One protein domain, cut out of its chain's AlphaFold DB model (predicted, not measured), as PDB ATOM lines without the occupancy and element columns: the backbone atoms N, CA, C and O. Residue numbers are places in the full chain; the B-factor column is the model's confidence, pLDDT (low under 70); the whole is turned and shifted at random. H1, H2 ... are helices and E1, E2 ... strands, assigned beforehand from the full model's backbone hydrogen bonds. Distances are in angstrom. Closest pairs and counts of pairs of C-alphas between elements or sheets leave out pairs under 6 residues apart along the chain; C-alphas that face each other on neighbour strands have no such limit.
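What this domain is: This is residues 4 to 85 of the 89 residues of an uncharacterized protein of Lactococcus lactis (UniProt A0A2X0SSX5). A small twisted sheet of four strands has helix H1 packed slantwise over one face, which makes two layers, a sheet with a helix on one of its faces. A second, shorter helix, H2, only grazes the sheet with residues 66 to 70 and leads straight into the edge strand E4, while residues 84 to 85 come back to pair, parallel, with residues 7 to 8 of the other edge strand, E1. The printed part has 82 residues, with E1, E2, E3, H1, H2 and E4 along the chain; the sheet's order is E1, E2, E3, E4, mixed, and the class is mixed, helices and strands. The whole is compact and rounded, with a radius of gyration of the C-alphas of 12.0 A and spans of 31 by 27 by 19 A.

How they stand to each other: E1, residues 4 to 9, E2, residues 18 to 23, and E3, residues 26 to 33, form a meander, each strand the antiparallel neighbour of the one before. E1 and E2 are a hairpin, at 168 degrees between directions, with N 8 and O 18 at 2.7 A. E2 and E3 are a hairpin at 157 degrees, with N 19 and O 31 at 2.8 A. E4, residues 71 to 74, is parallel to E3 at 33 degrees, with N 32 and O 72 at 2.8 A. E1 and E4 are apart. The sheet is only just strongly twisted, its C-alphas lying up to 4.4 A off the best plane. H1, residues 42 to 51, is on the sheet at a height of 9.6 A, over E2 and E3. On the local plane it stands at 59 degrees to E2, only just slantwise to the strands. Its closest C-alphas to E2 are Ile 45 and Leu 18, 7.4 A apart. H2, residues 63 to 70, comes closest to E3 with the C-alphas of Tyr 70 and Ala 29, 5.0 A apart. H1 and H2 are close but not clearly touching, their closest C-alphas, Ile 42 and Ile 67, 7.2 A apart; their lines are only just about perpendicular, at 72 degrees. E3, H1, H2 and E4 make a strand-helix-strand unit, two parallel neighbour strands joined through helices, with a right-handed crossover. In H1 and H2 every O i to N i+4 pair is within hydrogen-bond range.

Where its parts are: E1 begins at C-alpha 4 (198.708, 124.263, 163.245) and, like E2, is 16.8 A long. E3 is 21.3 A long, and H1 is 14.3 A long from C-alpha 42 (194.420, 136.326, 181.214). H2 is 9.9 A long; E4, 9.7 A long, ends at C-alpha 74 (204.735, 140.327, 170.410).

The domain as a whole: The C-alphas farthest apart, those of Asp 12 and Lys 61, are 32.8 A apart. The printed part has no cut. The link from H1 to H2, 11 residues, is long. The mean pLDDT of the printed part is 88.7, and no printed residue is under 70.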
ATOM      1  N   TYR A   4     199.695 123.316 163.747       91.62
ATOM      2  CA  TYR A   4     198.708 124.263 163.245       91.62
ATOM      3  C   TYR A   4     198.445 125.377 164.255       91.62
ATOM      4  O   TYR A   4     198.640 125.226 165.463       91.62
ATOM      5  N   VAL A   5     197.964 126.507 163.742       92.12
ATOM      6  CA  VAL A   5     197.674 127.705 164.528       92.12
ATOM      7  C   VAL A   5     196.205 128.058 164.372       92.12
ATOM      8  O   VAL A   5     195.651 127.989 163.276       92.12
ATOM      9  N   ILE A   6     195.572 128.437 165.478       92.81
ATOM     10  CA  ILE A   6     194.250 129.060 165.462       92.81
ATOM     11  C   ILE A   6     194.428 130.497 165.913       92.81
ATOM     12  O   ILE A   6     194.920 130.729 167.013       92.81
ATOM     13  N   THR A   7     194.006 131.446 165.086       93.56
ATOM     14  CA  THR A   7     194.094 132.876 165.390       93.56
ATOM     15  C   THR A   7     192.703 133.449 165.624       93.56
ATOM     16  O   THR A   7     191.751 133.116 164.922       93.56
ATOM     17  N   ALA A   8     192.578 134.314 166.624       93.12
ATOM     18  CA  ALA A   8     191.387 135.091 166.906       93.12
ATOM     19  C   ALA A   8     191.631 136.576 166.647       93.12
ATOM     20  O   ALA A   8     192.722 137.088 166.913       93.12
ATOM     21  N   LYS A   9     190.593 137.262 166.173       91.31
ATOM     22  CA  LYS A   9     190.554 138.717 165.979       91.31
ATOM     23  C   LYS A   9     189.262 139.295 166.554       91.31
ATOM     24  O   LYS A   9     188.267 138.574 166.682       91.31
ATOM     25  N   SER A  10     189.276 140.585 166.879       86.69
ATOM     26  CA  SER A  10     188.037 141.314 167.184       86.69
ATOM     27  C   SER A  10     187.244 141.561 165.899       86.69
ATOM     28  O   SER A  10     187.817 141.609 164.812       86.69
ATOM     29  N   ALA A  11     185.927 141.740 166.006       82.94
ATOM     30  CA  ALA A  11     185.061 141.941 164.840       82.94
ATOM     31  C   ALA A  11     185.452 143.168 163.990       82.94
ATOM     32  O   ALA A  11     185.323 143.132 162.769       82.94
ATOM     33  N   ASP A  12     185.982 144.211 164.633       84.44
ATOM     34  CA  ASP A  12     186.255 145.510 164.010       84.44
ATOM     35  C   ASP A  12     187.648 145.627 163.368       84.44
ATOM     36  O   ASP A  12     188.002 146.684 162.846       84.44
ATOM     37  N   THR A  13     188.473 144.575 163.429       83.69
ATOM     38  CA  THR A  13     189.846 144.607 162.907       83.69
ATOM     39  C   THR A  13     190.242 143.294 162.240       83.69
ATOM     40  O   THR A  13     189.785 142.211 162.613       83.69
ATOM     41  N   ASP A  14     191.117 143.394 161.244       85.12
ATOM     42  CA  ASP A  14     191.815 142.255 160.643       85.12
ATOM     43  C   ASP A  14     193.170 141.991 161.312       85.12
ATOM     44  O   ASP A  14     193.880 141.064 160.936       85.12
ATOM     45  N   GLU A  15     193.549 142.767 162.330       86.56
ATOM     46  CA  GLU A  15     194.742 142.475 163.121       86.56
ATOM     47  C   GLU A  15     194.515 141.248 164.016       86.56
ATOM     48  O   GLU A  15     193.493 141.118 164.696       86.56
ATOM     49  N   ALA A  16     195.506 140.352 164.056       89.62
ATOM     50  CA  ALA A  16     195.500 139.235 164.992       89.62
ATOM     51  C   ALA A  16     195.420 139.763 166.429       89.62
ATOM     52  O   ALA A  16     196.176 140.659 166.799       89.62
ATOM     53  N   TYR A  17     194.552 139.186 167.253       92.44
ATOM     54  CA  TYR A  17     194.531 139.444 168.689       92.44
ATOM     55  C   TYR A  17     195.307 138.344 169.413       92.44
ATOM     56  O   TYR A  17     196.351 138.607 170.014       92.44
ATOM     57  N   LEU A  18     194.799 137.113 169.374       93.94
ATOM     58  CA  LEU A  18     195.382 135.954 170.049       93.94
ATOM     59  C   LEU A  18     195.639 134.851 169.037       93.94
ATOM     60  O   LEU A  18     194.842 134.651 168.131       93.94
ATOM     61  N   SER A  19     196.722 134.104 169.203       93.75
ATOM     62  CA  SER A  19     196.978 132.887 168.435       93.75
ATOM     63  C   SER A  19     197.341 131.747 169.371       93.75
ATOM     64  O   SER A  19     198.177 131.917 170.251       93.75
ATOM     65  N   ALA A  20     196.709 130.593 169.190       94.12
ATOM     66  CA  ALA A  20     197.033 129.356 169.887       94.12
ATOM     67  C   ALA A  20     197.780 128.428 168.933       94.12
ATOM     68  O   ALA A  20     197.289 128.139 167.840       94.12
ATOM     69  N   ILE A  21     198.949 127.961 169.362       93.94
ATOM     70  CA  ILE A  21     199.809 127.054 168.603       93.94
ATOM     71  C   ILE A  21     199.599 125.642 169.136       93.94
ATOM     72  O   ILE A  21     199.698 125.405 170.346       93.94
ATOM     73  N   PHE A  22     199.303 124.716 168.227       94.12
ATOM     74  CA  PHE A  22     199.099 123.312 168.539       94.12
ATOM     75  C   PHE A  22     200.114 122.432 167.817       94.12
ATOM     76  O   PHE A  22     200.291 122.546 166.606       94.12
ATOM     77  N   GLU A  23     200.693 121.492 168.557       94.56
ATOM     78  CA  GLU A  23     201.532 120.415 168.033       94.56
ATOM     79  C   GLU A  23     200.880 119.074 168.361       94.56
ATOM     80  O   GLU A  23     200.616 118.775 169.527       94.56
ATOM     81  N   ASP A  24     200.574 118.273 167.338       93.56
ATOM     82  CA  ASP A  24     199.872 116.989 167.489       93.56
ATOM     83  C   ASP A  24     198.615 117.128 168.386       93.56
ATOM     84  O   ASP A  24     198.390 116.370 169.334       93.56
ATOM     85  N   ASN A  25     197.818 118.168 168.102       93.06
ATOM     86  CA  ASN A  25     196.625 118.607 168.838       93.06
ATOM     87  C   ASN A  25     196.846 119.067 170.292       93.06
ATOM     88  O   ASN A  25     195.872 119.324 171.003       93.06
ATOM     89  N   LYS A  26     198.087 119.204 170.767       93.12
ATOM     90  CA  LYS A  26     198.401 119.731 172.104       93.12
ATOM     91  C   LYS A  26     198.689 121.216 172.036       93.12
ATOM     92  O   LYS A  26     199.511 121.637 171.233       93.12
ATOM     93  N   LEU A  27     198.047 121.998 172.896       94.12
ATOM     94  CA  LEU A  27     198.364 123.415 173.049       94.12
ATOM     95  C   LEU A  27     199.775 123.561 173.635       94.12
ATOM     96  O   LEU A  27     200.015 123.122 174.761       94.12
ATOM     97  N   VAL A  28     200.683 124.185 172.886       94.38
ATOM     98  CA  VAL A  28     202.086 124.371 173.297       94.38
ATOM     99  C   VAL A  28     202.440 125.824 173.588       94.38
ATOM    100  O   VAL A  28     203.299 126.080 174.426       94.38
ATOM    101  N   ALA A  29     201.759 126.777 172.949       93.94
ATOM    102  CA  ALA A  29     202.008 128.197 173.164       93.94
ATOM    103  C   ALA A  29     200.795 129.059 172.808       93.94
ATOM    104  O   ALA A  29     199.924 128.666 172.025       93.94
ATOM    105  N   ILE A  30     200.774 130.263 173.374       94.38
ATOM    106  CA  ILE A  30     199.832 131.323 173.024       94.38
ATOM    107  C   ILE A  30     200.616 132.591 172.704       94.38
ATOM    108  O   ILE A  30     201.569 132.955 173.388       94.38
ATOM    109  N   VAL A  31     200.184 133.293 171.667       93.75
ATOM    110  CA  VAL A  31     200.738 134.582 171.274       93.75
ATOM    111  C   VAL A  31     199.653 135.639 171.390       93.75
ATOM    112  O   VAL A  31     198.580 135.482 170.811       93.75
ATOM    113  N   GLN A  32     199.929 136.713 172.126       93.50
ATOM    114  CA  GLN A  32     199.089 137.903 172.185       93.50
ATOM    115  C   GLN A  32     199.730 139.031 171.387       93.50
ATOM    116  O   GLN A  32     200.912 139.333 171.557       93.50
ATOM    117  N   ASN A  33     198.929 139.693 170.558       92.00
ATOM    118  CA  ASN A  33     199.369 140.877 169.849       92.00
ATOM    119  C   ASN A  33     199.557 142.051 170.818       92.00
ATOM    120  O   ASN A  33     198.620 142.521 171.471       92.00
ATOM    121  N   LYS A  34     200.788 142.556 170.861       90.50
ATOM    122  CA  LYS A  34     201.212 143.672 171.704       90.50
ATOM    123  C   LYS A  34     200.492 144.985 171.387       90.50
ATOM    124  O   LYS A  34     200.292 145.790 172.296       90.50
ATOM    125  N   LYS A  35     200.063 145.190 170.135       86.25
ATOM    126  CA  LYS A  35     199.274 146.368 169.733       86.25
ATOM    127  C   LYS A  35     197.917 146.429 170.422       86.25
ATOM    128  O   LYS A  35     197.420 147.522 170.675       86.25
ATOM    129  N   VAL A  36     197.335 145.271 170.738       81.50
ATOM    130  CA  VAL A  36     196.058 145.219 171.450       81.50
ATOM    131  C   VAL A  36     196.268 145.416 172.946       81.50
ATOM    132  O   VAL A  36     195.541 146.167 173.594       81.50
ATOM    133  N   SER A  37     197.290 144.769 173.513       83.62
ATOM    134  CA  SER A  37     197.741 145.070 174.867       83.62
ATOM    135  C   SER A  37     199.188 144.655 175.098       83.62
ATOM    136  O   SER A  37     199.601 143.560 174.715       83.62
ATOM    137  N   SER A  38     199.935 145.509 175.800       84.44
ATOM    138  CA  SER A  38     201.295 145.226 176.262       84.44
ATOM    139  C   SER A  38     201.359 144.270 177.455       84.44
ATOM    140  O   SER A  38     202.429 143.744 177.744       84.44
ATOM    141  N   GLU A  39     200.240 144.053 178.148       88.81
ATOM    142  CA  GLU A  39     200.128 143.152 179.297       88.81
ATOM    143  C   GLU A  39     199.342 141.901 178.918       88.81
ATOM    144  O   GLU A  39     198.390 141.975 178.141       88.81
ATOM    145  N   VAL A  40     199.694 140.751 179.497       89.75
ATOM    146  CA  VAL A  40     198.970 139.492 179.275       89.75
ATOM    147  C   VAL A  40     197.531 139.614 179.787       89.75
ATOM    148  O   VAL A  40     197.291 139.783 180.982       89.75
ATOM    149  N   LYS A  41     196.548 139.493 178.887       91.31
ATOM    150  CA  LYS A  41     195.119 139.541 179.222       91.31
ATOM    151  C   LYS A  41     194.593 138.139 179.521       91.31
ATOM    152  O   LYS A  41     194.004 137.487 178.663       91.31
ATOM    153  N   ILE A  42     194.791 137.681 180.758       89.69
ATOM    154  CA  ILE A  42     194.420 136.326 181.214       89.69
ATOM    155  C   ILE A  42     192.948 135.999 180.912       89.69
ATOM    156  O   ILE A  42     192.650 134.932 180.380       89.69
ATOM    157  N   GLU A  43     192.028 136.925 181.189       90.06
ATOM    158  CA  GLU A  43     190.590 136.729 180.945       90.06
ATOM    159  C   GLU A  43     190.273 136.520 179.457       90.06
ATOM    160  O   GLU A  43     189.479 135.651 179.094       90.06
ATOM    161  N   HIS A  44     190.948 137.264 178.579       92.38
ATOM    162  CA  HIS A  44     190.755 137.175 177.132       92.38
ATOM    163  C   HIS A  44     191.327 135.864 176.595       92.38
ATOM    164  O   HIS A  44     190.713 135.219 175.746       92.38
ATOM    165  N   ILE A  45     192.467 135.428 177.138       91.50
ATOM    166  CA  ILE A  45     193.052 134.123 176.833       91.50
ATOM    167  C   ILE A  45     192.102 133.001 177.254       91.50
ATOM    168  O   ILE A  45     191.848 132.094 176.465       91.50
ATOM    169  N   ALA A  46     191.521 133.068 178.454       90.38
ATOM    170  CA  ALA A  46     190.550 132.077 178.907       90.38
ATOM    171  C   ALA A  46     189.319 132.020 177.981       90.38
ATOM    172  O   ALA A  46     188.919 130.936 177.550       90.38
ATOM    173  N   LYS A  47     188.763 133.180 177.609       91.94
ATOM    174  CA  LYS A  47     187.637 133.300 176.667       91.94
ATOM    175  C   LYS A  47     187.976 132.723 175.289       91.94
ATOM    176  O   LYS A  47     187.179 131.986 174.704       91.94
ATOM    177  N   PHE A  48     189.181 132.996 174.799       93.38
ATOM    178  CA  PHE A  48     189.690 132.448 173.548       93.38
ATOM    179  C   PHE A  48     189.820 130.925 173.598       93.38
ATOM    180  O   PHE A  48     189.262 130.245 172.738       93.38
ATOM    181  N   LEU A  49     190.467 130.378 174.631       91.69
ATOM    182  CA  LEU A  49     190.632 128.933 174.807       91.69
ATOM    183  C   LEU A  49     189.293 128.196 174.901       91.69
ATOM    184  O   LEU A  49     189.155 127.113 174.335       91.69
ATOM    185  N   LEU A  50     188.296 128.789 175.565       90.56
ATOM    186  CA  LEU A  50     186.933 128.258 175.599       90.56
ATOM    187  C   LEU A  50     186.292 128.234 174.207       90.56
ATOM    188  O   LEU A  50     185.654 127.245 173.852       90.56
ATOM    189  N   SER A  51     186.496 129.287 173.412       91.00
ATOM    190  CA  SER A  51     185.921 129.416 172.066       91.00
ATOM    191  C   SER A  51     186.513 128.418 171.072       91.00
ATOM    192  O   SER A  51     185.826 127.961 170.163       91.00
ATOM    193  N   ILE A  52     187.781 128.045 171.254       91.19
ATOM    194  CA  ILE A  52     188.469 127.065 170.408       91.19
ATOM    195  C   ILE A  52     188.507 125.670 171.034       91.19
ATOM    196  O   ILE A  52     189.270 124.822 170.574       91.19
ATOM    197  N   LYS A  53     187.739 125.402 172.092       90.31
ATOM    198  CA  LYS A  53     187.740 124.094 172.751       90.31
ATOM    199  C   LYS A  53     187.192 123.013 171.811       90.31
ATOM    200  O   LYS A  53     186.153 123.194 171.189       90.31
ATOM    201  N   SER A  54     187.886 121.880 171.725       90.31
ATOM    202  CA  SER A  54     187.461 120.690 170.971       90.31
ATOM    203  C   SER A  54     187.853 119.425 171.734       90.31
ATOM    204  O   SER A  54     188.846 119.441 172.460       90.31
ATOM    205  N   GLU A  55     187.095 118.337 171.568       89.31
ATOM    206  CA  GLU A  55     187.410 117.019 172.151       89.31
ATOM    207  C   GLU A  55     188.708 116.424 171.591       89.31
ATOM    208  O   GLU A  55     189.390 115.663 172.270       89.31
ATOM    209  N   GLU A  56     189.081 116.819 170.375       89.75
ATOM    210  CA  GLU A  56     190.304 116.364 169.712       89.75
ATOM    211  C   GLU A  56     191.552 117.131 170.174       89.75
ATOM    212  O   GLU A  56     192.663 116.748 169.813       89.75
ATOM    213  N   ARG A  57     191.385 118.209 170.959       90.62
ATOM    214  CA  ARG A  57     192.463 119.103 171.405       90.62
ATOM    215  C   ARG A  57     192.821 118.864 172.865       90.62
ATOM    216  O   ARG A  57     191.964 118.821 173.746       90.62
ATOM    217  N   TYR A  58     194.116 118.786 173.130       91.00
ATOM    218  CA  TYR A  58     194.672 118.579 174.458       91.00
ATOM    219  C   TYR A  58     195.158 119.902 175.040       91.00
ATOM    220  O   TYR A  58     196.024 120.573 174.477       91.00
ATOM    221  N   TYR A  59     194.620 120.245 176.205       90.44
ATOM    222  CA  TYR A  59     194.957 121.461 176.936       90.44
ATOM    223  C   TYR A  59     195.734 121.120 178.215       90.44
ATOM    224  O   TYR A  59     195.535 120.038 178.783       90.44
ATOM    225  N   PRO A  60     196.603 122.026 178.696       86.31
ATOM    226  CA  PRO A  60     197.269 121.864 179.980       86.31
ATOM    227  C   PRO A  60     196.245 121.727 181.110       86.31
ATOM    228  O   PRO A  60     195.211 122.393 181.109       86.31
ATOM    229  N   LYS A  61     196.545 120.881 182.104       84.94
ATOM    230  CA  LYS A  61     195.699 120.750 183.304       84.94
ATOM    231  C   LYS A  61     195.672 122.038 184.128       84.94
ATOM    232  O   LYS A  61     194.631 122.376 184.679       84.94
ATOM    233  N   ASP A  62     196.810 122.723 184.205       87.44
ATOM    234  CA  ASP A  62     196.959 124.006 184.884       87.44
ATOM    235  C   ASP A  62     197.105 125.120 183.843       87.44
ATOM    236  O   ASP A  62     198.196 125.405 183.345       87.44
ATOM    237  N   ILE A  63     195.969 125.710 183.473       83.69
ATOM    238  CA  ILE A  63     195.919 126.805 182.501       83.69
ATOM    239  C   ILE A  63     196.585 128.066 183.053       83.69
ATOM    240  O   ILE A  63     197.224 128.781 182.289       83.69
ATOM    241  N   SER A  64     196.485 128.331 184.357       84.50
ATOM    242  CA  SER A  64     197.076 129.526 184.966       84.50
ATOM    243  C   SER A  64     198.598 129.487 184.879       84.50
ATOM    244  O   SER A  64     199.204 130.404 184.329       84.50
ATOM    245  N   SER A  65     199.212 128.381 185.313       87.25
ATOM    246  CA  SER A  65     200.664 128.200 185.197       87.25
ATOM    247  C   SER A  65     201.122 128.163 183.736       87.25
ATOM    248  O   SER A  65     202.185 128.685 183.396       87.25
ATOM    249  N   PHE A  66     200.310 127.594 182.839       89.31
ATOM    250  CA  PHE A  66     200.612 127.616 181.412       89.31
ATOM    251  C   PHE A  66     200.649 129.044 180.855       89.31
ATOM    252  O   PHE A  66     201.592 129.397 180.153       89.31
ATOM    253  N   ILE A  67     199.660 129.876 181.190       86.38
ATOM    254  CA  ILE A  67     199.581 131.267 180.733       86.38
ATOM    255  C   ILE A  67     200.813 132.065 181.173       86.38
ATOM    256  O   ILE A  67     201.353 132.832 180.385       86.38
ATOM    257  N   GLU A  68     201.304 131.850 182.393       84.56
ATOM    258  CA  GLU A  68     202.489 132.546 182.909       84.56
ATOM    259  C   GLU A  68     203.788 132.187 182.170       84.56
ATOM    260  O   GLU A  68     204.677 133.027 182.054       84.56
ATOM    261  N   ASN A  69     203.909 130.953 181.672       87.31
ATOM    262  CA  ASN A  69     205.166 130.433 181.120       87.31
ATOM    263  C   ASN A  69     205.186 130.344 179.586       87.31
ATOM    264  O   ASN A  69     206.260 130.353 178.989       87.31
ATOM    265  N   TYR A  70     204.018 130.240 178.947       89.88
ATOM    266  CA  TYR A  70     203.885 129.906 177.522       89.88
ATOM    267  C   TYR A  70     203.063 130.930 176.730       89.88
ATOM    268  O   TYR A  70     202.686 130.671 175.584       89.88
ATOM    269  N   VAL A  71     202.795 132.103 177.315       91.00
ATOM    270  CA  VAL A  71     202.230 133.248 176.595       91.00
ATOM    271  C   VAL A  71     203.334 134.230 176.237       91.00
ATOM    272  O   VAL A  71     204.048 134.729 177.103       91.00
ATOM    273  N   SER A  72     203.441 134.550 174.952       92.50
ATOM    274  CA  SER A  72     204.324 135.604 174.450       92.50
ATOM    275  C   SER A  72     203.513 136.803 173.973       92.50
ATOM    276  O   SER A  72     202.512 136.640 173.278       92.50
ATOM    277  N   VAL A  73     203.960 138.014 174.315       91.69
ATOM    278  CA  VAL A  73     203.358 139.269 173.845       91.69
ATOM    279  C   VAL A  73     204.290 139.902 172.813       91.69
ATOM    280  O   VAL A  73     205.340 140.437 173.169       91.69
ATOM    281  N   ILE A  74     203.926 139.825 171.535       90.69
ATOM    282  CA  ILE A  74     204.735 140.327 170.410       90.69
ATOM    283  C   ILE A  74     203.861 141.084 169.414       90.69
ATOM    284  O   ILE A  74     202.644 140.927 169.404       90.69
ATOM    285  N   ASP A  75     204.467 141.929 168.587       85.88
ATOM    286  CA  ASP A  75     203.735 142.643 167.541       85.88
ATOM    287  C   ASP A  75     203.297 141.680 166.429       85.88
ATOM    288  O   ASP A  75     204.073 140.829 165.985       85.88
ATOM    289  N   ALA A  76     202.054 141.822 165.961       80.56
ATOM    290  CA  ALA A  76     201.611 141.126 164.758       80.56
ATOM    291  C   ALA A  76     202.414 141.613 163.539       80.56
ATOM    292  O   ALA A  76     202.547 142.820 163.316       80.56
ATOM    293  N   ILE A  77     202.937 140.663 162.760       76.31
ATOM    294  CA  ILE A  77     203.733 140.938 161.554       76.31
ATOM    295  C   ILE A  77     202.819 141.202 160.344       76.31
ATOM    296  O   ILE A  77     203.196 141.964 159.459       76.31
ATOM    297  N   ASP A  78     201.616 140.617 160.331       74.00
ATOM    298  CA  ASP A  78     200.639 140.728 159.241       74.00
ATOM    299  C   ASP A  78     199.189 140.674 159.769       74.00
ATOM    300  O   ASP A  78     198.953 140.395 160.952       74.00
ATOM    301  N   VAL A  79     198.221 140.954 158.894       79.44
ATOM    302  CA  VAL A  79     196.782 140.791 159.150       79.44
ATOM    303  C   VAL A  79     196.364 139.328 159.015       79.44
ATOM    304  O   VAL A  79     197.008 138.529 158.334       79.44
ATOM    305  N   VAL A  80     195.279 138.948 159.686       79.12
ATOM    306  CA  VAL A  80     194.762 137.581 159.604       79.12
ATOM    307  C   VAL A  80     194.066 137.385 158.254       79.12
ATOM    308  O   VAL A  80     193.214 138.185 157.880       79.12
ATOM    309  N   GLY A  81     194.435 136.323 157.527       73.94
ATOM    310  CA  GLY A  81     193.738 135.879 156.310       73.94
ATOM    311  C   GLY A  81     192.396 135.206 156.628       73.94
ATOM    312  O   GLY A  81     191.782 135.509 157.638       73.94
ATOM    313  N   ASP A  82     191.947 134.238 155.826       74.31
ATOM    314  CA  ASP A  82     190.581 133.685 155.947       74.31
ATOM    315  C   ASP A  82     190.356 132.700 157.118       74.31
ATOM    316  O   ASP A  82     189.217 132.361 157.439       74.31
ATOM    317  N   ASN A  83     191.419 132.226 157.779       78.50
ATOM    318  CA  ASN A  83     191.336 131.212 158.838       78.50
ATOM    319  C   ASN A  83     191.457 131.835 160.236       78.50
ATOM    320  O   ASN A  83     192.524 131.807 160.853       78.50
ATOM    321  N   PHE A  84     190.346 132.374 160.742       86.69
ATOM    322  CA  PHE A  84     190.266 132.996 162.066       86.69
ATOM    323  C   PHE A  84     188.977 132.664 162.810       86.69
ATOM    324  O   PHE A  84     187.986 132.208 162.244       86.69
ATOM    325  N   VAL A  85     188.989 132.963 164.107       88.56
ATOM    326  CA  VAL A  85     187.800 133.002 164.957       88.56
ATOM    327  C   VAL A  85     187.522 134.454 165.338       88.56
ATOM    328  O   VAL A  85     188.409 135.156 165.821       88.56
TER     329      VAL A  85